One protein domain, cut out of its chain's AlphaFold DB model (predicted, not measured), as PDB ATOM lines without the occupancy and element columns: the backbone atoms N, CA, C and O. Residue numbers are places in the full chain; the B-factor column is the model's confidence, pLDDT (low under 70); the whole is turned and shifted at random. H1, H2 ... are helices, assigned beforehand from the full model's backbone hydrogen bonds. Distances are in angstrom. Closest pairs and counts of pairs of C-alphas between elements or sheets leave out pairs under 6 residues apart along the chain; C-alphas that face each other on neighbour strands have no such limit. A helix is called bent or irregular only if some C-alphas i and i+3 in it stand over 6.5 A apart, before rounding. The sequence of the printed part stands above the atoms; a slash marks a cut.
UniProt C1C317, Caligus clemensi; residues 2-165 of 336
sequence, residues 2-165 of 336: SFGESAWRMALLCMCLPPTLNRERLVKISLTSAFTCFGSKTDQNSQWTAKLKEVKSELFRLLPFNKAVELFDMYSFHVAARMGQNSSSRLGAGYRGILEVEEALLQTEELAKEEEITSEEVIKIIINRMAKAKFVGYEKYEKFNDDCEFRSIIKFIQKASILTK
ATOM      1  N   SER A   2     -12.237 -55.027 110.959       84.38
ATOM      2  CA  SER A   2     -12.062 -56.453 110.642       84.38
ATOM      3  C   SER A   2     -10.644 -56.945 110.983       84.38
ATOM      4  O   SER A   2      -9.735 -56.140 111.194       84.38
ATOM      5  N   PHE A   3     -10.427 -58.267 111.007       85.38
ATOM      6  CA  PHE A   3      -9.081 -58.842 111.173       85.38
ATOM      7  C   PHE A   3      -8.104 -58.364 110.086       85.38
ATOM      8  O   PHE A   3      -6.943 -58.108 110.392       85.38
ATOM      9  N   GLY A   4      -8.571 -58.221 108.840       90.75
ATOM     10  CA  GLY A   4      -7.748 -57.766 107.716       90.75
ATOM     11  C   GLY A   4      -7.344 -56.296 107.830       90.75
ATOM     12  O   GLY A   4      -6.178 -55.960 107.656       90.75
ATOM     13  N   GLU A   5      -8.275 -55.423 108.221       92.50
ATOM     14  CA  GLU A   5      -7.988 -53.996 108.429       92.50
ATOM     15  C   GLU A   5      -6.992 -53.772 109.578       92.50
ATOM     16  O   GLU A   5      -6.071 -52.968 109.448       92.50
ATOM     17  N   SER A   6      -7.132 -54.525 110.677       93.00
ATOM     18  CA  SER A   6      -6.176 -54.474 111.792       93.00
ATOM     19  C   SER A   6      -4.797 -54.994 111.365       93.00
ATOM     20  O   SER A   6      -3.781 -54.360 111.647       93.00
ATOM     21  N   ALA A   7      -4.745 -56.091 110.598       95.81
ATOM     22  CA  ALA A   7      -3.497 -56.619 110.044       95.81
ATOM     23  C   ALA A   7      -2.799 -55.620 109.101       95.81
ATOM     24  O   ALA A   7      -1.579 -55.455 109.176       95.81
ATOM     25  N   TRP A   8      -3.558 -54.916 108.254       96.75
ATOM     26  CA  TRP A   8      -3.042 -53.850 107.391       96.75
ATOM     27  C   TRP A   8      -2.488 -52.671 108.198       96.75
ATOM     28  O   TRP A   8      -1.356 -52.247 107.964       96.75
ATOM     29  N   ARG A   9      -3.217 -52.186 109.213       94.06
ATOM     30  CA  ARG A   9      -2.736 -51.084 110.063       94.06
ATOM     31  C   ARG A   9      -1.481 -51.471 110.846       94.06
ATOM     32  O   ARG A   9      -0.531 -50.691 110.910       94.06
ATOM     33  N   MET A  10      -1.428 -52.694 111.373       95.00
ATOM     34  CA  MET A  10      -0.219 -53.237 111.999       95.00
ATOM     35  C   MET A  10       0.958 -53.316 111.024       95.00
ATOM     36  O   MET A  10       2.092 -53.025 111.410       95.00
ATOM     37  N   ALA A  11       0.711 -53.681 109.764       95.44
ATOM     38  CA  ALA A  11       1.744 -53.708 108.740       95.44
ATOM     39  C   ALA A  11       2.300 -52.298 108.463       95.44
ATOM     40  O   ALA A  11       3.519 -52.126 108.464       95.44
ATOM     41  N   LEU A  12       1.445 -51.274 108.353       93.00
ATOM     42  CA  LEU A  12       1.888 -49.875 108.249       93.00
ATOM     43  C   LEU A  12       2.705 -49.426 109.469       93.00
ATOM     44  O   LEU A  12       3.760 -48.809 109.322       93.00
ATOM     45  N   LEU A  13       2.267 -49.778 110.680       91.06
ATOM     46  CA  LEU A  13       3.026 -49.500 111.904       91.06
ATOM     47  C   LEU A  13       4.407 -50.180 111.878       91.06
ATOM     48  O   LEU A  13       5.392 -49.582 112.310       91.06
ATOM     49  N   CYS A  14       4.511 -51.399 111.338       91.88
ATOM     50  CA  CYS A  14       5.793 -52.094 111.190       91.88
ATOM     51  C   CYS A  14       6.744 -51.384 110.222       91.88
ATOM     52  O   CYS A  14       7.955 -51.397 110.451       91.88
ATOM     53  N   MET A  15       6.225 -50.733 109.176       89.50
ATOM     54  CA  MET A  15       7.042 -49.902 108.282       89.50
ATOM     55  C   MET A  15       7.659 -48.709 109.024       89.50
ATOM     56  O   MET A  15       8.771 -48.303 108.703       89.50
ATOM     57  N   CYS A  16       6.985 -48.211 110.066       85.44
ATOM     58  CA  CYS A  16       7.422 -47.076 110.881       85.44
ATOM     59  C   CYS A  16       8.490 -47.420 111.937       85.44
ATOM     60  O   CYS A  16       8.965 -46.532 112.644       85.44
ATOM     61  N   LEU A  17       8.874 -48.694 112.084       85.62
ATOM     62  CA  LEU A  17       9.916 -49.112 113.031       85.62
ATOM     63  C   LEU A  17      11.308 -48.620 112.600       85.62
ATOM     64  O   LEU A  17      11.485 -48.243 111.452       85.62
ATOM     65  N   PRO A  18      12.346 -48.634 113.453       81.81
ATOM     66  CA  PRO A  18      13.706 -48.278 113.031       81.81
ATOM     67  C   PRO A  18      14.289 -49.248 111.980       81.81
ATOM     68  O   PRO A  18      14.041 -50.452 112.085       81.81
ATOM     69  N   PRO A  19      15.161 -48.794 111.053       80.44
ATOM     70  CA  PRO A  19      15.699 -49.639 109.973       80.44
ATOM     71  C   PRO A  19      16.661 -50.723 110.474       80.44
ATOM     72  O   PRO A  19      16.994 -51.668 109.776       80.44
ATOM     73  N   THR A  20      17.095 -50.618 111.731       83.88
ATOM     74  CA  THR A  20      17.855 -51.666 112.425       83.88
ATOM     75  C   THR A  20      17.046 -52.940 112.700       83.88
ATOM     76  O   THR A  20      17.608 -53.922 113.182       83.88
ATOM     77  N   LEU A  21      15.726 -52.909 112.498       87.81
ATOM     78  CA  LEU A  21      14.854 -54.079 112.532       87.81
ATOM     79  C   LEU A  21      14.525 -54.502 111.102       87.81
ATOM     80  O   LEU A  21      14.367 -53.660 110.225       87.81
ATOM     81  N   ASN A  22      14.338 -55.805 110.886       89.12
ATOM     82  CA  ASN A  22      13.837 -56.312 109.611       89.12
ATOM     83  C   ASN A  22      12.340 -55.959 109.471       89.12
ATOM     84  O   ASN A  22      11.465 -56.753 109.829       89.12
ATOM     85  N   ARG A  23      12.066 -54.729 109.009       89.75
ATOM     86  CA  ARG A  23      10.716 -54.176 108.809       89.75
ATOM     87  C   ARG A  23       9.899 -55.055 107.872       89.75
ATOM     88  O   ARG A  23       8.751 -55.352 108.176       89.75
ATOM     89  N   GLU A  24      10.507 -55.519 106.780       88.56
ATOM     90  CA  GLU A  24       9.828 -56.340 105.778       88.56
ATOM     91  C   GLU A  24       9.280 -57.635 106.392       88.56
ATOM     92  O   GLU A  24       8.110 -57.969 106.215       88.56
ATOM     93  N   ARG A  25      10.083 -58.342 107.195       91.44
ATOM     94  CA  ARG A  25       9.622 -59.542 107.898       91.44
ATOM     95  C   ARG A  25       8.464 -59.228 108.847       91.44
ATOM     96  O   ARG A  25       7.507 -59.993 108.900       91.44
ATOM     97  N   LEU A  26       8.525 -58.116 109.580       93.94
ATOM     98  CA  LEU A  26       7.462 -57.707 110.509       93.94
ATOM     99  C   LEU A  26       6.164 -57.303 109.797       93.94
ATOM    100  O   LEU A  26       5.077 -57.630 110.275       93.94
ATOM    101  N   VAL A  27       6.269 -56.656 108.636       94.31
ATOM    102  CA  VAL A  27       5.145 -56.366 107.735       94.31
ATOM    103  C   VAL A  27       4.460 -57.667 107.315       94.31
ATOM    104  O   VAL A  27       3.255 -57.819 107.507       94.31
ATOM    105  N   LYS A  28       5.230 -58.648 106.826       94.75
ATOM    106  CA  LYS A  28       4.689 -59.949 106.400       94.75
ATOM    107  C   LYS A  28       4.045 -60.712 107.565       94.75
ATOM    108  O   LYS A  28       2.925 -61.197 107.430       94.75
ATOM    109  N   ILE A  29       4.690 -60.735 108.737       96.12
ATOM    110  CA  ILE A  29       4.119 -61.314 109.968       96.12
ATOM    111  C   ILE A  29       2.792 -60.628 110.329       96.12
ATOM    112  O   ILE A  29       1.827 -61.321 110.651       96.12
ATOM    113  N   SER A  30       2.712 -59.295 110.242       96.75
ATOM    114  CA  SER A  30       1.473 -58.544 110.499       96.75
ATOM    115  C   SER A  30       0.335 -58.985 109.596       96.75
ATOM    116  O   SER A  30      -0.745 -59.250 110.096       96.75
ATOM    117  N   LEU A  31       0.572 -59.162 108.297       96.75
ATOM    118  CA  LEU A  31      -0.478 -59.637 107.392       96.75
ATOM    119  C   LEU A  31      -0.969 -61.041 107.751       96.75
ATOM    120  O   LEU A  31      -2.174 -61.293 107.739       96.75
ATOM    121  N   THR A  32      -0.060 -61.935 108.157       96.56
ATOM    122  CA  THR A  32      -0.461 -63.281 108.591       96.56
ATOM    123  C   THR A  32      -1.287 -63.287 109.877       96.56
ATOM    124  O   THR A  32      -1.974 -64.273 110.126       96.56
ATOM    125  N   SER A  33      -1.315 -62.207 110.676       95.38
ATOM    126  CA  SER A  33      -2.162 -62.164 111.879       95.38
ATOM    127  C   SER A  33      -3.646 -62.314 111.558       95.38
ATOM    128  O   SER A  33      -4.401 -62.840 112.371       95.38
ATOM    129  N   ALA A  34      -4.075 -61.893 110.366       94.88
ATOM    130  CA  ALA A  34      -5.453 -62.061 109.931       94.88
ATOM    131  C   ALA A  34      -5.857 -63.537 109.786       94.88
ATOM    132  O   ALA A  34      -7.038 -63.841 109.921       94.88
ATOM    133  N   PHE A  35      -4.908 -64.468 109.611       94.75
ATOM    134  CA  PHE A  35      -5.197 -65.906 109.503       94.75
ATOM    135  C   PHE A  35      -5.816 -66.496 110.769       94.75
ATOM    136  O   PHE A  35      -6.354 -67.597 110.725       94.75
ATOM    137  N   THR A  36      -5.835 -65.763 111.887       91.06
ATOM    138  CA  THR A  36      -6.654 -66.121 113.051       91.06
ATOM    139  C   THR A  36      -8.137 -66.313 112.697       91.06
ATOM    140  O   THR A  36      -8.818 -67.080 113.380       91.06
ATOM    141  N   CYS A  37      -8.631 -65.701 111.612       88.06
ATOM    142  CA  CYS A  37      -9.989 -65.916 111.115       88.06
ATOM    143  C   CYS A  37     -10.223 -67.302 110.485       88.06
ATOM    144  O   CYS A  37     -11.378 -67.685 110.314       88.06
ATOM    145  N   PHE A  38      -9.174 -68.062 110.149       87.69
ATOM    146  CA  PHE A  38      -9.329 -69.399 109.576       87.69
ATOM    147  C   PHE A  38      -9.847 -70.398 110.615       87.69
ATOM    148  O   PHE A  38      -9.515 -70.331 111.805       87.69
ATOM    149  N   GLY A  39     -10.619 -71.375 110.136       78.38
ATOM    150  CA  GLY A  39     -11.249 -72.398 110.966       78.38
ATOM    151  C   GLY A  39     -12.591 -71.956 111.554       78.38
ATOM    152  O   GLY A  39     -13.177 -70.956 111.153       78.38
ATOM    153  N   SER A  40     -13.111 -72.741 112.496       69.50
ATOM    154  CA  SER A  40     -14.472 -72.584 113.024       69.50
ATOM    155  C   SER A  40     -14.569 -71.701 114.272       69.50
ATOM    156  O   SER A  40     -15.668 -71.295 114.644       69.50
ATOM    157  N   LYS A  41     -13.444 -71.396 114.933       61.16
ATOM    158  CA  LYS A  41     -13.405 -70.597 116.170       61.16
ATOM    159  C   LYS A  41     -12.849 -69.204 115.910       61.16
ATOM    160  O   LYS A  41     -11.643 -69.040 115.814       61.16
ATOM    161  N   THR A  42     -13.686 -68.186 115.804       59.41
ATOM    162  CA  THR A  42     -13.228 -66.793 115.621       59.41
ATOM    163  C   THR A  42     -13.062 -66.037 116.946       59.41
ATOM    164  O   THR A  42     -12.862 -64.823 116.939       59.41
ATOM    165  N   ASP A  43     -13.151 -66.726 118.090       54.00
ATOM    166  CA  ASP A  43     -13.160 -66.083 119.401       54.00
ATOM    167  C   ASP A  43     -11.767 -65.605 119.843       54.00
ATOM    168  O   ASP A  43     -10.763 -66.312 119.777       54.00
ATOM    169  N   GLN A  44     -11.713 -64.380 120.369       52.00
ATOM    170  CA  GLN A  44     -10.500 -63.769 120.933       52.00
ATOM    171  C   GLN A  44      -9.981 -64.500 122.193       52.00
ATOM    172  O   GLN A  44      -8.868 -64.238 122.640       52.00
ATOM    173  N   ASN A  45     -10.757 -65.458 122.719       53.47
ATOM    174  CA  ASN A  45     -10.398 -66.346 123.831       53.47
ATOM    175  C   ASN A  45      -9.900 -67.728 123.372       53.47
ATOM    176  O   ASN A  45      -9.725 -68.632 124.196       53.47
ATOM    177  N   SER A  46      -9.670 -67.906 122.068       59.12
ATOM    178  CA  SER A  46      -9.139 -69.138 121.503       59.12
ATOM    179  C   SER A  46      -7.869 -69.577 122.230       59.12
ATOM    180  O   SER A  46      -6.896 -68.832 122.357       59.12
ATOM    181  N   GLN A  47      -7.838 -70.843 122.649       78.69
ATOM    182  CA  GLN A  47      -6.589 -71.490 123.032       78.69
ATOM    183  C   GLN A  47      -5.651 -71.436 121.820       78.69
ATOM    184  O   GLN A  47      -5.868 -72.156 120.842       78.69
ATOM    185  N   TRP A  48      -4.621 -70.589 121.871       85.88
ATOM    186  CA  TRP A  48      -3.680 -70.352 120.769       85.88
ATOM    187  C   TRP A  48      -3.129 -71.647 120.152       85.88
ATOM    188  O   TRP A  48      -2.976 -71.743 118.939       85.88
ATOM    189  N   THR A  49      -2.945 -72.692 120.962       86.19
ATOM    190  CA  THR A  49      -2.562 -74.038 120.511       86.19
ATOM    191  C   THR A  49      -3.573 -74.680 119.556       86.19
ATOM    192  O   THR A  49      -3.178 -75.316 118.580       86.19
ATOM    193  N   ALA A  50      -4.875 -74.555 119.822       87.19
ATOM    194  CA  ALA A  50      -5.919 -75.068 118.935       87.19
ATOM    195  C   ALA A  50      -5.976 -74.247 117.644       87.19
ATOM    196  O   ALA A  50      -5.996 -74.812 116.552       87.19
ATOM    197  N   LYS A  51      -5.891 -72.921 117.773       89.69
ATOM    198  CA  LYS A  51      -5.901 -72.019 116.625       89.69
ATOM    199  C   LYS A  51      -4.712 -72.261 115.687       89.69
ATOM    200  O   LYS A  51      -4.897 -72.318 114.478       89.69
ATOM    201  N   LEU A  52      -3.511 -72.493 116.221       92.75
ATOM    202  CA  LEU A  52      -2.342 -72.890 115.426       92.75
ATOM    203  C   LEU A  52      -2.609 -74.145 114.585       92.75
ATOM    204  O   LEU A  52      -2.216 -74.192 113.423       92.75
ATOM    205  N   LYS A  53      -3.292 -75.154 115.142       92.75
ATOM    206  CA  LYS A  53      -3.627 -76.385 114.408       92.75
ATOM    207  C   LYS A  53      -4.622 -76.127 113.277       92.75
ATOM    208  O   LYS A  53      -4.425 -76.656 112.188       92.75
ATOM    209  N   GLU A  54      -5.650 -75.318 113.525       92.94
ATOM    210  CA  GLU A  54      -6.652 -74.949 112.515       92.94
ATOM    211  C   GLU A  54      -6.012 -74.183 111.353       92.94
ATOM    212  O   GLU A  54      -6.142 -74.597 110.203       92.94
ATOM    213  N   VAL A  55      -5.242 -73.131 111.657       94.75
ATOM    214  CA  VAL A  55      -4.555 -72.330 110.632       94.75
ATOM    215  C   VAL A  55      -3.562 -73.180 109.848       94.75
ATOM    216  O   VAL A  55      -3.530 -73.103 108.622       94.75
ATOM    217  N   LYS A  56      -2.797 -74.048 110.525       96.25
ATOM    218  CA  LYS A  56      -1.900 -74.990 109.848       96.25
ATOM    219  C   LYS A  56      -2.667 -75.885 108.880       96.25
ATOM    220  O   LYS A  56      -2.266 -76.018 107.732       96.25
ATOM    221  N   SER A  57      -3.754 -76.506 109.333       95.81
ATOM    222  CA  SER A  57      -4.548 -77.399 108.488       95.81
ATOM    223  C   SER A  57      -5.057 -76.679 107.243       95.81
ATOM    224  O   SER A  57      -4.992 -77.234 106.151       95.81
ATOM    225  N   GLU A  58      -5.533 -75.447 107.401       95.88
ATOM    226  CA  GLU A  58      -6.125 -74.692 106.305       95.88
ATOM    227  C   GLU A  58      -5.082 -74.213 105.291       95.88
ATOM    228  O   GLU A  58      -5.262 -74.399 104.088       95.88
ATOM    229  N   LEU A  59      -3.938 -73.701 105.758       96.25
ATOM    230  CA  LEU A  59      -2.837 -73.303 104.877       96.25
ATOM    231  C   LEU A  59      -2.318 -74.483 104.045       96.25
ATOM    232  O   LEU A  59      -2.133 -74.345 102.841       96.25
ATOM    233  N   PHE A  60      -2.124 -75.652 104.662       97.06
ATOM    234  CA  PHE A  60      -1.634 -76.847 103.961       97.06
ATOM    235  C   PHE A  60      -2.680 -77.477 103.032       97.06
ATOM    236  O   PHE A  60      -2.317 -78.243 102.141       97.06
ATOM    237  N   ARG A  61      -3.967 -77.173 103.231       96.62
ATOM    238  CA  ARG A  61      -5.053 -77.586 102.335       96.62
ATOM    239  C   ARG A  61      -5.145 -76.688 101.102       96.62
ATOM    240  O   ARG A  61      -5.455 -77.181 100.022       96.62
ATOM    241  N   LEU A  62      -4.934 -75.384 101.280       94.06
ATOM    242  CA  LEU A  62      -5.164 -74.369 100.249       94.06
ATOM    243  C   LEU A  62      -3.927 -74.034  99.413       94.06
ATOM    244  O   LEU A  62      -4.075 -73.612  98.269       94.06
ATOM    245  N   LEU A  63      -2.723 -74.181  99.969       92.88
ATOM    246  CA  LEU A  63      -1.493 -73.687  99.352       92.88
ATOM    247  C   LEU A  63      -0.479 -74.808  99.090       92.88
ATOM    248  O   LEU A  63      -0.450 -75.806  99.816       92.88
ATOM    249  N   PRO A  64       0.422 -74.628  98.103       91.94
ATOM    250  CA  PRO A  64       1.569 -75.509  97.923       91.94
ATOM    251  C   PRO A  64       2.395 -75.630  99.206       91.94
ATOM    252  O   PRO A  64       2.580 -74.649  99.929       91.94
ATOM    253  N   PHE A  65       2.956 -76.818  99.451       94.06
ATOM    254  CA  PHE A  65       3.652 -77.163 100.698       94.06
ATOM    255  C   PHE A  65       4.655 -76.094 101.163       94.06
ATOM    256  O   PHE A  65       4.585 -75.643 102.303       94.06
ATOM    257  N   ASN A  66       5.548 -75.638 100.277       90.69
ATOM    258  CA  ASN A  66       6.575 -74.649 100.630       90.69
ATOM    259  C   ASN A  66       5.964 -73.316 101.081       90.69
ATOM    260  O   ASN A  66       6.406 -72.742 102.075       90.69
ATOM    261  N   LYS A  67       4.918 -72.850 100.390       89.94
ATOM    262  CA  LYS A  67       4.244 -71.592 100.715       89.94
ATOM    263  C   LYS A  67       3.432 -71.718 102.007       89.94
ATOM    264  O   LYS A  67       3.465 -70.820 102.842       89.94
ATOM    265  N   ALA A  68       2.776 -72.859 102.220       95.44
ATOM    266  CA  ALA A  68       2.079 -73.152 103.469       95.44
ATOM    267  C   ALA A  68       3.035 -73.156 104.677       95.44
ATOM    268  O   ALA A  68       2.701 -72.586 105.715       95.44
ATOM    269  N   VAL A  69       4.229 -73.748 104.543       95.50
ATOM    270  CA  VAL A  69       5.274 -73.733 105.585       95.50
ATOM    271  C   VAL A  69       5.727 -72.305 105.890       95.50
ATOM    272  O   VAL A  69       5.755 -71.917 107.055       95.50
ATOM    273  N   GLU A  70       6.045 -71.526 104.855       93.50
ATOM    274  CA  GLU A  70       6.516 -70.142 104.980       93.50
ATOM    275  C   GLU A  70       5.505 -69.258 105.732       93.50
ATOM    276  O   GLU A  70       5.837 -68.607 106.724       93.50
ATOM    277  N   LEU A  71       4.243 -69.272 105.296       95.38
ATOM    278  CA  LEU A  71       3.178 -68.477 105.908       95.38
ATOM    279  C   LEU A  71       2.829 -68.953 107.320       95.38
ATOM    280  O   LEU A  71       2.524 -68.138 108.195       95.38
ATOM    281  N   PHE A  72       2.898 -70.263 107.565       97.06
ATOM    282  CA  PHE A  72       2.648 -70.814 108.890       97.06
ATOM    283  C   PHE A  72       3.756 -70.460 109.894       97.06
ATOM    284  O   PHE A  72       3.443 -70.243 111.066       97.06
ATOM    285  N   ASP A  73       5.021 -70.352 109.468       96.50
ATOM    286  CA  ASP A  73       6.118 -69.856 110.318       96.50
ATOM    287  C   ASP A  73       5.849 -68.418 110.781       96.50
ATOM    288  O   ASP A  73       5.875 -68.123 111.979       96.50
ATOM    289  N   MET A  74       5.486 -67.538 109.844       96.12
ATOM    290  CA  MET A  74       5.149 -66.143 110.145       96.12
ATOM    291  C   MET A  74       3.947 -66.027 111.089       96.12
ATOM    292  O   MET A  74       4.010 -65.300 112.085       96.12
ATOM    293  N   TYR A  75       2.888 -66.802 110.843       96.88
ATOM    294  CA  TYR A  75       1.734 -66.840 111.736       96.88
ATOM    295  C   TYR A  75       2.095 -67.376 113.130       96.88
ATOM    296  O   TYR A  75       1.668 -66.831 114.149       96.88
ATOM    297  N   SER A  76       2.927 -68.416 113.202       96.00
ATOM    298  CA  SER A  76       3.388 -68.979 114.475       96.00
ATOM    299  C   SER A  76       4.203 -67.963 115.275       96.00
ATOM    300  O   SER A  76       4.040 -67.867 116.493       96.00
ATOM    301  N   PHE A  77       5.015 -67.145 114.598       96.00
ATOM    302  CA  PHE A  77       5.705 -66.023 115.228       96.00
ATOM    303  C   PHE A  77       4.718 -64.998 115.802       96.00
ATOM    304  O   PHE A  77       4.903 -64.560 116.941       96.00
ATOM    305  N   HIS A  78       3.667 -64.634 115.053       95.00
ATOM    306  CA  HIS A  78       2.614 -63.739 115.545       95.00
ATOM    307  C   HIS A  78       1.982 -64.275 116.837       95.00
ATOM    308  O   HIS A  78       1.900 -63.556 117.837       95.00
ATOM    309  N   VAL A  79       1.596 -65.553 116.843       93.31
ATOM    310  CA  VAL A  79       0.996 -66.214 118.010       93.31
ATOM    311  C   VAL A  79       1.954 -66.220 119.205       93.31
ATOM    312  O   VAL A  79       1.570 -65.833 120.308       93.31
ATOM    313  N   ALA A  80       3.221 -66.580 118.999       92.44
ATOM    314  CA  ALA A  80       4.226 -66.569 120.061       92.44
ATOM    315  C   ALA A  80       4.446 -65.158 120.645       92.44
ATOM    316  O   ALA A  80       4.597 -65.001 121.859       92.44
ATOM    317  N   ALA A  81       4.396 -64.106 119.819       91.19
ATOM    318  CA  ALA A  81       4.461 -62.720 120.287       91.19
ATOM    319  C   ALA A  81       3.200 -62.290 121.065       91.19
ATOM    320  O   ALA A  81       3.309 -61.617 122.095       91.19
ATOM    321  N   ARG A  82       2.003 -62.720 120.640       88.69
ATOM    322  CA  ARG A  82       0.751 -62.532 121.401       88.69
ATOM    323  C   ARG A  82       0.825 -63.189 122.779       88.69
ATOM    324  O   ARG A  82       0.387 -62.583 123.754       88.69
ATOM    325  N   MET A  83       1.452 -64.364 122.865       87.56
ATOM    326  CA  MET A  83       1.690 -65.113 124.105       87.56
ATOM    327  C   MET A  83       2.895 -64.617 124.930       87.56
ATOM    328  O   MET A  83       3.198 -65.199 125.967       87.56
ATOM    329  N   GLY A  84       3.609 -63.577 124.483       84.75
ATOM    330  CA  GLY A  84       4.764 -63.012 125.193       84.75
ATOM    331  C   GLY A  84       6.061 -63.833 125.108       84.75
ATOM    332  O   GLY A  84       7.052 -63.466 125.739       84.75
ATOM    333  N   GLN A  85       6.095 -64.903 124.309       84.75
ATOM    334  CA  GLN A  85       7.199 -65.872 124.253       84.75
ATOM    335  C   GLN A  85       8.432 -65.369 123.475       84.75
ATOM    336  O   GLN A  85       9.543 -65.816 123.740       84.75
ATOM    337  N   ASN A  86       8.267 -64.404 122.561       79.25
ATOM    338  CA  ASN A  86       9.351 -63.886 121.703       79.25
ATOM    339  C   ASN A  86       9.964 -62.555 122.182       79.25
ATOM    340  O   ASN A  86      10.787 -61.959 121.480       79.25
ATOM    341  N   SER A  87       9.566 -62.078 123.364       72.38
ATOM    342  CA  SER A  87       9.881 -60.738 123.889       72.38
ATOM    343  C   SER A  87      11.366 -60.500 124.193       72.38
ATOM    344  O   SER A  87      11.799 -59.352 124.242       72.38
ATOM    345  N   SER A  88      12.167 -61.558 124.345       77.88
ATOM    346  CA  SER A  88      13.616 -61.464 124.575       77.88
ATOM    347  C   SER A  88      14.418 -61.117 123.315       77.88
ATOM    348  O   SER A  88      15.541 -60.620 123.412       77.88
ATOM    349  N   SER A  89      13.862 -61.361 122.125       87.44
ATOM    350  CA  SER A  89      14.499 -61.001 120.856       87.44
ATOM    351  C   SER A  89      14.165 -59.561 120.469       87.44
ATOM    352  O   SER A  89      13.042 -59.102 120.661       87.44
ATOM    353  N   ARG A  90      15.106 -58.852 119.834       86.06
ATOM    354  CA  ARG A  90      14.879 -57.468 119.382       86.06
ATOM    355  C   ARG A  90      13.716 -57.358 118.381       86.06
ATOM    356  O   ARG A  90      12.936 -56.414 118.445       86.06
ATOM    357  N   LEU A  91      13.583 -58.348 117.489       88.50
ATOM    358  CA  LEU A  91      12.486 -58.448 116.519       88.50
ATOM    359  C   LEU A  91      11.138 -58.681 117.219       88.50
ATOM    360  O   LEU A  91      10.163 -57.995 116.924       88.50
ATOM    361  N   GLY A  92      11.088 -59.621 118.168       90.12
ATOM    362  CA  GLY A  92       9.873 -59.943 118.915       90.12
ATOM    363  C   GLY A  92       9.441 -58.835 119.872       90.12
ATOM    364  O   GLY A  92       8.247 -58.578 119.969       90.12
ATOM    365  N   ALA A  93      10.380 -58.126 120.504       85.81
ATOM    366  CA  ALA A  93      10.094 -56.923 121.287       85.81
ATOM    367  C   ALA A  93       9.504 -55.806 120.410       85.81
ATOM    368  O   ALA A  93       8.479 -55.224 120.763       85.81
ATOM    369  N   GLY A  94      10.095 -55.559 119.232       88.19
ATOM    370  CA  GLY A  94       9.561 -54.601 118.260       88.19
ATOM    371  C   GLY A  94       8.134 -54.950 117.836       88.19
ATOM    372  O   GLY A  94       7.238 -54.118 117.933       88.19
ATOM    373  N   TYR A  95       7.896 -56.207 117.453       91.88
ATOM    374  CA  TYR A  95       6.566 -56.667 117.051       91.88
ATOM    375  C   TYR A  95       5.544 -56.660 118.192       91.88
ATOM    376  O   TYR A  95       4.390 -56.289 117.991       91.88
ATOM    377  N   ARG A  96       5.952 -57.031 119.412       89.00
ATOM    378  CA  ARG A  96       5.088 -56.951 120.595       89.00
ATOM    379  C   ARG A  96       4.637 -55.519 120.844       89.00
ATOM    380  O   ARG A  96       3.460 -55.291 121.098       89.00
ATOM    381  N   GLY A  97       5.552 -54.571 120.690       86.19
ATOM    382  CA  GLY A  97       5.231 -53.157 120.739       86.19
ATOM    383  C   GLY A  97       4.151 -52.750 119.730       86.19
ATOM    384  O   GLY A  97       3.235 -52.014 120.086       86.19
ATOM    385  N   ILE A  98       4.209 -53.261 118.495       90.19
ATOM    386  CA  ILE A  98       3.188 -53.001 117.463       90.19
ATOM    387  C   ILE A  98       1.817 -53.523 117.897       90.19
ATOM    388  O   ILE A  98       0.827 -52.809 117.757       90.19
ATOM    389  N   LEU A  99       1.757 -54.732 118.466       90.38
ATOM    390  CA  LEU A  99       0.510 -55.304 118.990       90.38
ATOM    391  C   LEU A  99      -0.119 -54.413 120.069       90.38
ATOM    392  O   LEU A  99      -1.336 -54.256 120.101       90.38
ATOM    393  N   GLU A 100       0.702 -53.825 120.937       86.00
ATOM    394  CA  GLU A 100       0.235 -52.965 122.028       86.00
ATOM    395  C   GLU A 100      -0.211 -51.581 121.542       86.00
ATOM    396  O   GLU A 100      -1.200 -51.048 122.048       86.00
ATOM    397  N   VAL A 101       0.468 -51.013 120.538       84.62
ATOM    398  CA  VAL A 101       0.036 -49.768 119.880       84.62
ATOM    399  C   VAL A 101      -1.286 -49.975 119.145       84.62
ATOM    400  O   VAL A 101      -2.186 -49.153 119.286       84.62
ATOM    401  N   GLU A 102      -1.435 -51.079 118.411       88.62
ATOM    402  CA  GLU A 102      -2.685 -51.425 117.728       88.62
ATOM    403  C   GLU A 102      -3.844 -51.583 118.719       88.62
ATOM    404  O   GLU A 102      -4.925 -51.039 118.511       88.62
ATOM    405  N   GLU A 103      -3.617 -52.277 119.838       86.94
ATOM    406  CA  GLU A 103      -4.624 -52.419 120.890       86.94
ATOM    407  C   GLU A 103      -4.996 -51.064 121.516       86.94
ATOM    408  O   GLU A 103      -6.172 -50.795 121.762       86.94
ATOM    409  N   ALA A 104      -4.013 -50.187 121.738       83.31
ATOM    410  CA  ALA A 104      -4.252 -48.834 122.231       83.31
ATOM    411  C   ALA A 104      -5.077 -47.995 121.242       83.31
ATOM    412  O   ALA A 104      -6.004 -47.300 121.659       83.31
ATOM    413  N   LEU A 105      -4.765 -48.077 119.944       83.88
ATOM    414  CA  LEU A 105      -5.507 -47.399 118.882       83.88
ATOM    415  C   LEU A 105      -6.956 -47.888 118.829       83.88
ATOM    416  O   LEU A 105      -7.860 -47.062 118.884       83.88
ATOM    417  N   LEU A 106      -7.182 -49.206 118.816       85.06
ATOM    418  CA  LEU A 106      -8.526 -49.795 118.807       85.06
ATOM    419  C   LEU A 106      -9.360 -49.368 120.019       85.06
ATOM    420  O   LEU A 106     -10.513 -48.978 119.864       85.06
ATOM    421  N   GLN A 107      -8.782 -49.417 121.221       82.69
ATOM    422  CA  GLN A 107      -9.486 -48.997 122.437       82.69
ATOM    423  C   GLN A 107      -9.823 -47.509 122.403       82.69
ATOM    424  O   GLN A 107     -10.907 -47.114 122.813       82.69
ATOM    425  N   THR A 108      -8.921 -46.683 121.874       78.06
ATOM    426  CA  THR A 108      -9.168 -45.244 121.783       78.06
ATOM    427  C   THR A 108     -10.208 -44.904 120.715       78.06
ATOM    428  O   THR A 108     -11.024 -44.014 120.924       78.06
ATOM    429  N   GLU A 109     -10.225 -45.622 119.590       79.00
ATOM    430  CA  GLU A 109     -11.276 -45.504 118.574       79.00
ATOM    431  C   GLU A 109     -12.653 -45.902 119.109       79.00
ATOM    432  O   GLU A 109     -13.651 -45.350 118.651       79.00
ATOM    433  N   GLU A 110     -12.717 -46.843 120.054       80.94
ATOM    434  CA  GLU A 110     -13.966 -47.209 120.723       80.94
ATOM    435  C   GLU A 110     -14.412 -46.123 121.703       80.94
ATOM    436  O   GLU A 110     -15.542 -45.654 121.615       80.94
ATOM    437  N   LEU A 111     -13.502 -45.637 122.551       76.12
ATOM    438  CA  LEU A 111     -13.796 -44.549 123.488       76.12
ATOM    439  C   LEU A 111     -14.227 -43.260 122.771       76.12
ATOM    440  O   LEU A 111     -15.141 -42.584 123.223       76.12
ATOM    441  N   ALA A 112     -13.634 -42.945 121.616       72.25
ATOM    442  CA  ALA A 112     -14.008 -41.781 120.809       72.25
ATOM    443  C   ALA A 112     -15.428 -41.862 120.209       72.25
ATOM    444  O   ALA A 112     -15.929 -40.866 119.687       72.25
ATOM    445  N   LYS A 113     -16.080 -43.034 120.229       74.12
ATOM    446  CA  LYS A 113     -17.509 -43.162 119.885       74.12
ATOM    447  C   LYS A 113     -18.419 -42.828 121.066       74.12
ATOM    448  O   LYS A 113     -19.582 -42.503 120.842       74.12
ATOM    449  N   GLU A 114     -17.908 -42.954 122.286       68.75
ATOM    450  CA  GLU A 114     -18.649 -42.781 123.537       68.75
ATOM    451  C   GLU A 114     -18.429 -41.381 124.147       68.75
ATOM    452  O   GLU A 114     -19.345 -40.840 124.763       68.75
ATOM    453  N   GLU A 115     -17.265 -40.756 123.916       64.81
ATOM    454  CA  GLU A 115     -16.870 -39.431 124.428       64.81
ATOM    455  C   GLU A 115     -16.056 -38.618 123.387       64.81
ATOM    456  O   GLU A 115     -15.360 -39.185 122.541       64.81
ATOM    457  N   GLU A 116     -16.080 -37.275 123.451       68.00
ATOM    458  CA  GLU A 116     -15.207 -36.402 122.636       68.00
ATOM    459  C   GLU A 116     -13.766 -36.402 123.179       68.00
ATOM    460  O   GLU A 116     -13.346 -35.496 123.896       68.00
ATOM    461  N   ILE A 117     -12.983 -37.425 122.825       73.38
ATOM    462  CA  ILE A 117     -11.543 -37.473 123.124       73.38
ATOM    463  C   ILE A 117     -10.767 -36.757 122.015       73.38
ATOM    464  O   ILE A 117     -10.911 -37.048 120.825       73.38
ATOM    465  N   THR A 118      -9.889 -35.833 122.395       76.56
ATOM    466  CA  THR A 118      -9.055 -35.080 121.452       76.56
ATOM    467  C   THR A 118      -7.902 -35.929 120.905       76.56
ATOM    468  O   THR A 118      -7.367 -36.807 121.583       76.56
ATOM    469  N   SER A 119      -7.418 -35.627 119.692       72.88
ATOM    470  CA  SER A 119      -6.251 -36.321 119.108       72.88
ATOM    471  C   SER A 119      -4.994 -36.248 119.988       72.88
ATOM    472  O   SER A 119      -4.156 -37.146 119.943       72.88
ATOM    473  N   GLU A 120      -4.863 -35.197 120.798       78.31
ATOM    474  CA  GLU A 120      -3.742 -35.007 121.720       78.31
ATOM    475  C   GLU A 120      -3.806 -35.968 122.917       78.31
ATOM    476  O   GLU A 120      -2.784 -36.500 123.352       78.31
ATOM    477  N   GLU A 121      -5.004 -36.243 123.433       78.88
ATOM    478  CA  GLU A 121      -5.216 -37.235 124.492       78.88
ATOM    479  C   GLU A 121      -4.942 -38.652 123.988       78.88
ATOM    480  O   GLU A 121      -4.259 -39.419 124.670       78.88
ATOM    481  N   VAL A 122      -5.363 -38.966 122.755       75.38
ATOM    482  CA  VAL A 122      -5.037 -40.238 122.089       75.38
ATOM    483  C   VAL A 122      -3.525 -40.455 122.036       75.38
ATOM    484  O   VAL A 122      -3.023 -41.499 122.453       75.38
ATOM    485  N   ILE A 123      -2.780 -39.450 121.572       78.12
ATOM    486  CA  ILE A 123      -1.317 -39.512 121.486       78.12
ATOM    487  C   ILE A 123      -0.703 -39.786 122.865       78.12
ATOM    488  O   ILE A 123       0.149 -40.669 122.987       78.12
ATOM    489  N   LYS A 124      -1.159 -39.096 123.918       80.19
ATOM    490  CA  LYS A 124      -0.663 -39.309 125.288       80.19
ATOM    491  C   LYS A 124      -0.921 -40.731 125.789       80.19
ATOM    492  O   LYS A 124      -0.033 -41.326 126.399       80.19
ATOM    493  N   ILE A 125      -2.104 -41.293 125.531       79.81
ATOM    494  CA  ILE A 125      -2.438 -42.677 125.910       79.81
ATOM    495  C   ILE A 125      -1.471 -43.658 125.243       79.81
ATOM    496  O   ILE A 125      -0.921 -44.537 125.918       79.81
ATOM    497  N   ILE A 126      -1.225 -43.487 123.943       77.62
ATOM    498  CA  ILE A 126      -0.351 -44.376 123.175       77.62
ATOM    499  C   ILE A 126       1.103 -44.261 123.654       77.62
ATOM    500  O   ILE A 126       1.721 -45.289 123.936       77.62
ATOM    501  N   ILE A 127       1.630 -43.042 123.833       77.06
ATOM    502  CA  ILE A 127       2.994 -42.816 124.353       77.06
ATOM    503  C   ILE A 127       3.172 -43.507 125.710       77.06
ATOM    504  O   ILE A 127       4.135 -44.249 125.915       77.06
ATOM    505  N   ASN A 128       2.217 -43.323 126.625       78.12
ATOM    506  CA  ASN A 128       2.275 -43.922 127.956       78.12
ATOM    507  C   ASN A 128       2.278 -45.455 127.915       78.12
ATOM    508  O   ASN A 128       2.970 -46.094 128.709       78.12
ATOM    509  N   ARG A 129       1.516 -46.066 127.001       76.00
ATOM    510  CA  ARG A 129       1.524 -47.523 126.820       76.00
ATOM    511  C   ARG A 129       2.840 -48.016 126.248       76.00
ATOM    512  O   ARG A 129       3.399 -48.963 126.783       76.00
ATOM    513  N   MET A 130       3.380 -47.339 125.243       72.75
ATOM    514  CA  MET A 130       4.664 -47.708 124.648       72.75
ATOM    515  C   MET A 130       5.833 -47.613 125.619       72.75
ATOM    516  O   MET A 130       6.708 -48.478 125.596       72.75
ATOM    517  N   ALA A 131       5.843 -46.598 126.487       74.19
ATOM    518  CA  ALA A 131       6.841 -46.484 127.543       74.19
ATOM    519  C   ALA A 131       6.771 -47.688 128.500       74.19
ATOM    520  O   ALA A 131       7.793 -48.301 128.804       74.19
ATOM    521  N   LYS A 132       5.560 -48.098 128.907       74.56
ATOM    522  CA  LYS A 132       5.355 -49.308 129.725       74.56
ATOM    523  C   LYS A 132       5.777 -50.588 128.991       74.56
ATOM    524  O   LYS A 132       6.375 -51.464 129.610       74.56
ATOM    525  N   ALA A 133       5.503 -50.662 127.690       67.88
ATOM    526  CA  ALA A 133       5.859 -51.765 126.799       67.88
ATOM    527  C   ALA A 133       7.361 -51.881 126.515       67.88
ATOM    528  O   ALA A 133       7.816 -52.908 126.012       67.88
ATOM    529  N   LYS A 134       8.120 -50.805 126.765       71.00
ATOM    530  CA  LYS A 134       9.500 -50.633 126.292       71.00
ATOM    531  C   LYS A 134       9.616 -50.832 124.774       71.00
ATOM    532  O   LYS A 134      10.492 -51.545 124.285       71.00
ATOM    533  N   PHE A 135       8.691 -50.225 124.025       68.06
ATOM    534  CA  PHE A 135       8.621 -50.307 122.562       68.06
ATOM    535  C   PHE A 135       9.930 -49.852 121.907       68.06
ATOM    536  O   PHE A 135      10.361 -48.743 122.169       68.06
ATOM    537  N   VAL A 136      10.532 -50.615 120.989       69.75
ATOM    538  CA  VAL A 136      11.823 -50.251 120.363       69.75
ATOM    539  C   VAL A 136      11.818 -48.821 119.794       69.75
ATOM    540  O   VAL A 136      11.097 -48.529 118.844       69.75
ATOM    541  N   GLY A 137      12.666 -47.943 120.339       64.38
ATOM    542  CA  GLY A 137      12.688 -46.514 120.015       64.38
ATOM    543  C   GLY A 137      12.113 -45.624 121.121       64.38
ATOM    544  O   GLY A 137      12.341 -44.416 121.082       64.38
ATOM    545  N   TYR A 138      11.446 -46.199 122.132       67.88
ATOM    546  CA  TYR A 138      10.928 -45.473 123.296       67.88
ATOM    547  C   TYR A 138      12.026 -44.787 124.106       67.88
ATOM    548  O   TYR A 138      11.797 -43.735 124.699       67.88
ATOM    549  N   GLU A 139      13.234 -45.355 124.093       65.81
ATOM    550  CA  GLU A 139      14.384 -44.852 124.837       65.81
ATOM    551  C   GLU A 139      14.768 -43.445 124.373       65.81
ATOM    552  O   GLU A 139      15.284 -42.646 125.152       65.81
ATOM    553  N   LYS A 140      14.507 -43.121 123.097       64.12
ATOM    554  CA  LYS A 140      14.714 -41.769 122.574       64.12
ATOM    555  C   LYS A 140      13.752 -40.777 123.231       64.12
ATOM    556  O   LYS A 140      14.189 -39.697 123.615       64.12
ATOM    557  N   TYR A 141      12.484 -41.148 123.412       61.75
ATOM    558  CA  TYR A 141      11.488 -40.286 124.055       61.75
ATOM    559  C   TYR A 141      11.832 -40.042 125.524       61.75
ATOM    560  O   TYR A 141      11.853 -38.898 125.964       61.75
ATOM    561  N   GLU A 142      12.183 -41.101 126.258       62.41
ATOM    562  CA  GLU A 142      12.547 -41.003 127.676       62.41
ATOM    563  C   GLU A 142      13.820 -40.168 127.886       62.41
ATOM    564  O   GLU A 142      13.891 -39.344 128.794       62.41
ATOM    565  N   LYS A 143      14.826 -40.340 127.017       56.44
ATOM    566  CA  LYS A 143      16.124 -39.669 127.154       56.44
ATOM    567  C   LYS A 143      16.118 -38.205 126.712       56.44
ATOM    568  O   LYS A 143      16.876 -37.413 127.267       56.44
ATOM    569  N   PHE A 144      15.331 -37.855 125.694       57.56
ATOM    570  CA  PHE A 144      15.379 -36.528 125.068       57.56
ATOM    571  C   PHE A 144      14.124 -35.680 125.305       57.56
ATOM    572  O   PHE A 144      14.144 -34.501 124.962       57.56
ATOM    573  N   ASN A 145      13.061 -36.242 125.894       65.56
ATOM    574  CA  ASN A 145      11.762 -35.582 126.075       65.56
ATOM    575  C   ASN A 145      11.216 -34.950 124.770       65.56
ATOM    576  O   ASN A 145      10.535 -33.928 124.803       65.56
ATOM    577  N   ASP A 146      11.553 -35.544 123.619       67.19
ATOM    578  CA  ASP A 146      11.131 -35.129 122.276       67.19
ATOM    579  C   ASP A 146      10.346 -36.273 121.634       67.19
ATOM    580  O   ASP A 146      10.931 -37.249 121.169       67.19
ATOM    581  N   ASP A 147       9.020 -36.156 121.619       72.69
ATOM    582  CA  ASP A 147       8.089 -37.107 121.007       72.69
ATOM    583  C   ASP A 147       7.655 -36.690 119.586       72.69
ATOM    584  O   ASP A 147       6.724 -37.270 119.026       72.69
ATOM    585  N   CYS A 148       8.328 -35.716 118.958       77.94
ATOM    586  CA  CYS A 148       7.914 -35.149 117.671       77.94
ATOM    587  C   CYS A 148       7.859 -36.187 116.535       77.94
ATOM    588  O   CYS A 148       6.905 -36.196 115.750       77.94
ATOM    589  N   GLU A 149       8.843 -37.090 116.460       76.81
ATOM    590  CA  GLU A 149       8.858 -38.188 115.481       76.81
ATOM    591  C   GLU A 149       7.650 -39.113 115.686       76.81
ATOM    592  O   GLU A 149       6.908 -39.401 114.746       76.81
ATOM    593  N   PHE A 150       7.378 -39.485 116.938       77.44
ATOM    594  CA  PHE A 150       6.256 -40.348 117.279       77.44
ATOM    595  C   PHE A 150       4.902 -39.722 116.975       77.44
ATOM    596  O   PHE A 150       4.034 -40.352 116.378       77.44
ATOM    597  N   ARG A 151       4.728 -38.457 117.365       82.69
ATOM    598  CA  ARG A 151       3.523 -37.678 117.077       82.69
ATOM    599  C   ARG A 151       3.242 -37.638 115.586       82.69
ATOM    600  O   ARG A 151       2.087 -37.750 115.186       82.69
ATOM    601  N   SER A 152       4.285 -37.489 114.777       86.56
ATOM    602  CA  SER A 152       4.169 -37.472 113.319       86.56
ATOM    603  C   SER A 152       3.737 -38.840 112.783       86.56
ATOM    604  O   SER A 152       2.808 -38.900 111.982       86.56
ATOM    605  N   ILE A 153       4.305 -39.935 113.304       85.81
ATOM    606  CA  ILE A 153       3.886 -41.309 112.973       85.81
ATOM    607  C   ILE A 153       2.424 -41.556 113.369       85.81
ATOM    608  O   ILE A 153       1.645 -42.034 112.550       85.81
ATOM    609  N   ILE A 154       2.006 -41.204 114.588       84.00
ATOM    610  CA  ILE A 154       0.616 -41.408 115.021       84.00
ATOM    611  C   ILE A 154      -0.358 -40.576 114.195       84.00
ATOM    612  O   ILE A 154      -1.390 -41.101 113.784       84.00
ATOM    613  N   LYS A 155      -0.023 -39.322 113.877       87.25
ATOM    614  CA  LYS A 155      -0.839 -38.499 112.975       87.25
ATOM    615  C   LYS A 155      -0.949 -39.124 111.587       87.25
ATOM    616  O   LYS A 155      -2.051 -39.180 111.046       87.25
ATOM    617  N   PHE A 156       0.154 -39.629 111.036       91.19
ATOM    618  CA  PHE A 156       0.153 -40.370 109.775       91.19
ATOM    619  C   PHE A 156      -0.771 -41.593 109.841       91.19
ATOM    620  O   PHE A 156      -1.645 -41.741 108.993       91.19
ATOM    621  N   ILE A 157      -0.662 -42.420 110.886       89.31
ATOM    622  CA  ILE A 157      -1.508 -43.610 111.066       89.31
ATOM    623  C   ILE A 157      -2.983 -43.235 111.238       89.31
ATOM    624  O   ILE A 157      -3.849 -43.888 110.660       89.31
ATOM    625  N   GLN A 158      -3.295 -42.174 111.984       86.56
ATOM    626  CA  GLN A 158      -4.663 -41.669 112.135       86.56
ATOM    627  C   GLN A 158      -5.242 -41.189 110.798       86.56
ATOM    628  O   GLN A 158      -6.406 -41.464 110.510       86.56
ATOM    629  N   LYS A 159      -4.438 -40.517 109.963       92.31
ATOM    630  CA  LYS A 159      -4.843 -40.125 108.607       92.31
ATOM    631  C   LYS A 159      -5.055 -41.341 107.711       92.31
ATOM    632  O   LYS A 159      -6.142 -41.491 107.167       92.31
ATOM    633  N   ALA A 160      -4.094 -42.260 107.647       93.88
ATOM    634  CA  ALA A 160      -4.225 -43.501 106.886       93.88
ATOM    635  C   ALA A 160      -5.436 -44.339 107.343       93.88
ATOM    636  O   ALA A 160      -6.114 -44.946 106.521       93.88
ATOM    637  N   SER A 161      -5.788 -44.313 108.635       90.69
ATOM    638  CA  SER A 161      -6.938 -45.053 109.178       90.69
ATOM    639  C   SER A 161      -8.286 -44.621 108.582       90.69
ATOM    640  O   SER A 161      -9.248 -45.385 108.674       90.69
ATOM    641  N   ILE A 162      -8.376 -43.469 107.902       93.38
ATOM    642  CA  ILE A 162      -9.550 -43.087 107.094       93.38
ATOM    643  C   ILE A 162      -9.875 -44.169 106.047       93.38
ATOM    644  O   ILE A 162     -11.046 -44.456 105.808       93.38
ATOM    645  N   LEU A 163      -8.863 -44.853 105.503       96.94
ATOM    646  CA  LEU A 163      -9.014 -45.916 104.499       96.94
ATOM    647  C   LEU A 163      -9.745 -47.155 105.024       96.94
ATOM    648  O   LEU A 163     -10.297 -47.919 104.239       96.94
ATOM    649  N   THR A 164      -9.804 -47.343 106.347       94.31
ATOM    650  CA  THR A 164     -10.610 -48.408 106.981       94.31
ATOM    651  C   THR A 164     -12.105 -48.079 107.007       94.31
ATOM    652  O   THR A 164     -12.927 -48.903 107.397       94.31
ATOM    653  N   LYS A 165     -12.481 -46.859 106.607       93.69
ATOM    654  CA  LYS A 165     -13.868 -46.380 106.526       93.69
ATOM    655  C   LYS A 165     -14.250 -45.983 105.101       93.69
ATOM    656  O   LYS A 165     -15.431 -46.027 104.765       93.69
TER     657      LYS A 165
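Overview. This is residues 2 to 165 of the 336 residues of a protein of Caligus clemensi (UniProt C1C317). Three helical hairpins follow one another, with H1 and H2 in the middle, H3 and H4 set crosswise on H2 at one end of the longest axis, and H5 with H6 on another side of H1. The long H5 crosses H1 at a steep angle, and after the short H7 at the far end the last helix, H8, folds back until its final part packs on H1. The printed part has 164 residues with eight named helices, H1 to H8 in order along the chain, and no named strand; the class is all helix. It is compact, with a radius of gyration of the C-alphas of 16.5 A, and the C-alphas span 49 by 37 by 26 A.

Arrangement. H1, residues 3 to 15, and H2, residues 23 to 37, form a helical hairpin and touch, the closest C-alphas being those of Ala 11 and Val 27, 4.4 A apart. They run opposite ways at a shallow tilt of 11 degrees. H3, residues 48 to 62, only just touches H2, with 3 pairs of C-alphas within 8 A, and the closest are Phe 35 and Val 55, 6.6 A apart. H4, residues 65 to 82, touches H2 with residues 71 to 79 alone, about perpendicular at 90 degrees, the C-alphas of Ile 29 and Met 74 being closest at 4.9 A. H3 and H4 are a helical hairpin at a shallow tilt of 20 degrees, closest at the C-alphas of Leu 59 and Ala 68, 5.1 A apart. H5, residues 90 to 114, touches H1 with residues 95 to 102 alone, at a steep tilt of 54 degrees, opposite ways; the C-alphas of Met 10 and Ile 98 are closest at 6.4 A. H5 also touches H4, where the C-alphas of Ala 81 and Arg 96 are closest at 5.8 A. H6, residues 119 to 133, forms a helical hairpin with H5 at a shallow tilt of 34 degrees, only just short of steep, and the C-alphas of Ala 104 and Ile 126 are closest at 6.0 A. H7, residues 138 to 144, only just touches H6, with 3 pairs of C-alphas within 8 A, closest at Ala 131 and Tyr 138, 6.0 A apart. H8, residues 148 to 164, touches H1 with residues 157 to 164 alone, opposite ways at a shallow tilt of 29 degrees, closest at the C-alphas of Glu 5 and Thr 164, 6.3 A apart. H8 is near H5 and near H7, each with 5 pairs of C-alphas within 10 A. H3 is apart from H1 and from H5, for instance. Every O i to N i+4 pair is within hydrogen-bond range in H1, H3, H4, H6 and H7, against 7 of 11 in H2, 19 of 21 in H5 and 10 of 13 in H8.

Along the chain. H1, residues 3 to 15, begins at C-alpha 3, (-9.081, -58.842, 111.173), and is 18.7 A long from first to last C-alpha. H2, residues 23 to 37, measures 23.9 A and is neither bent nor irregular, but only just: C-alphas 33 and 36 are 6.1 A apart. H3, residues 48 to 62, measures 21.0 A, and H4, residues 65 to 82, 25.5 A. H5, residues 90 to 114, is the longest helix at 36.8 A and ends at C-alpha 114, (-18.649, -42.781, 123.537). H6, residues 119 to 133, measures 21.1 A, H7, residues 138 to 144, 10.1 A, and H8, residues 148 to 164, 25.2 A, ending at C-alpha 164, (-10.610, -48.408, 106.981).

Size, cuts and confidence. The two C-alphas farthest apart are those of Arg 61 and Phe 144, at 51.2 A. The printed part has no cut, and no link is long. Mean pLDDT of the printed part is 84.2, and it is under 70 at residues 40 to 46, 114 to 116, 133 and 135 to 146.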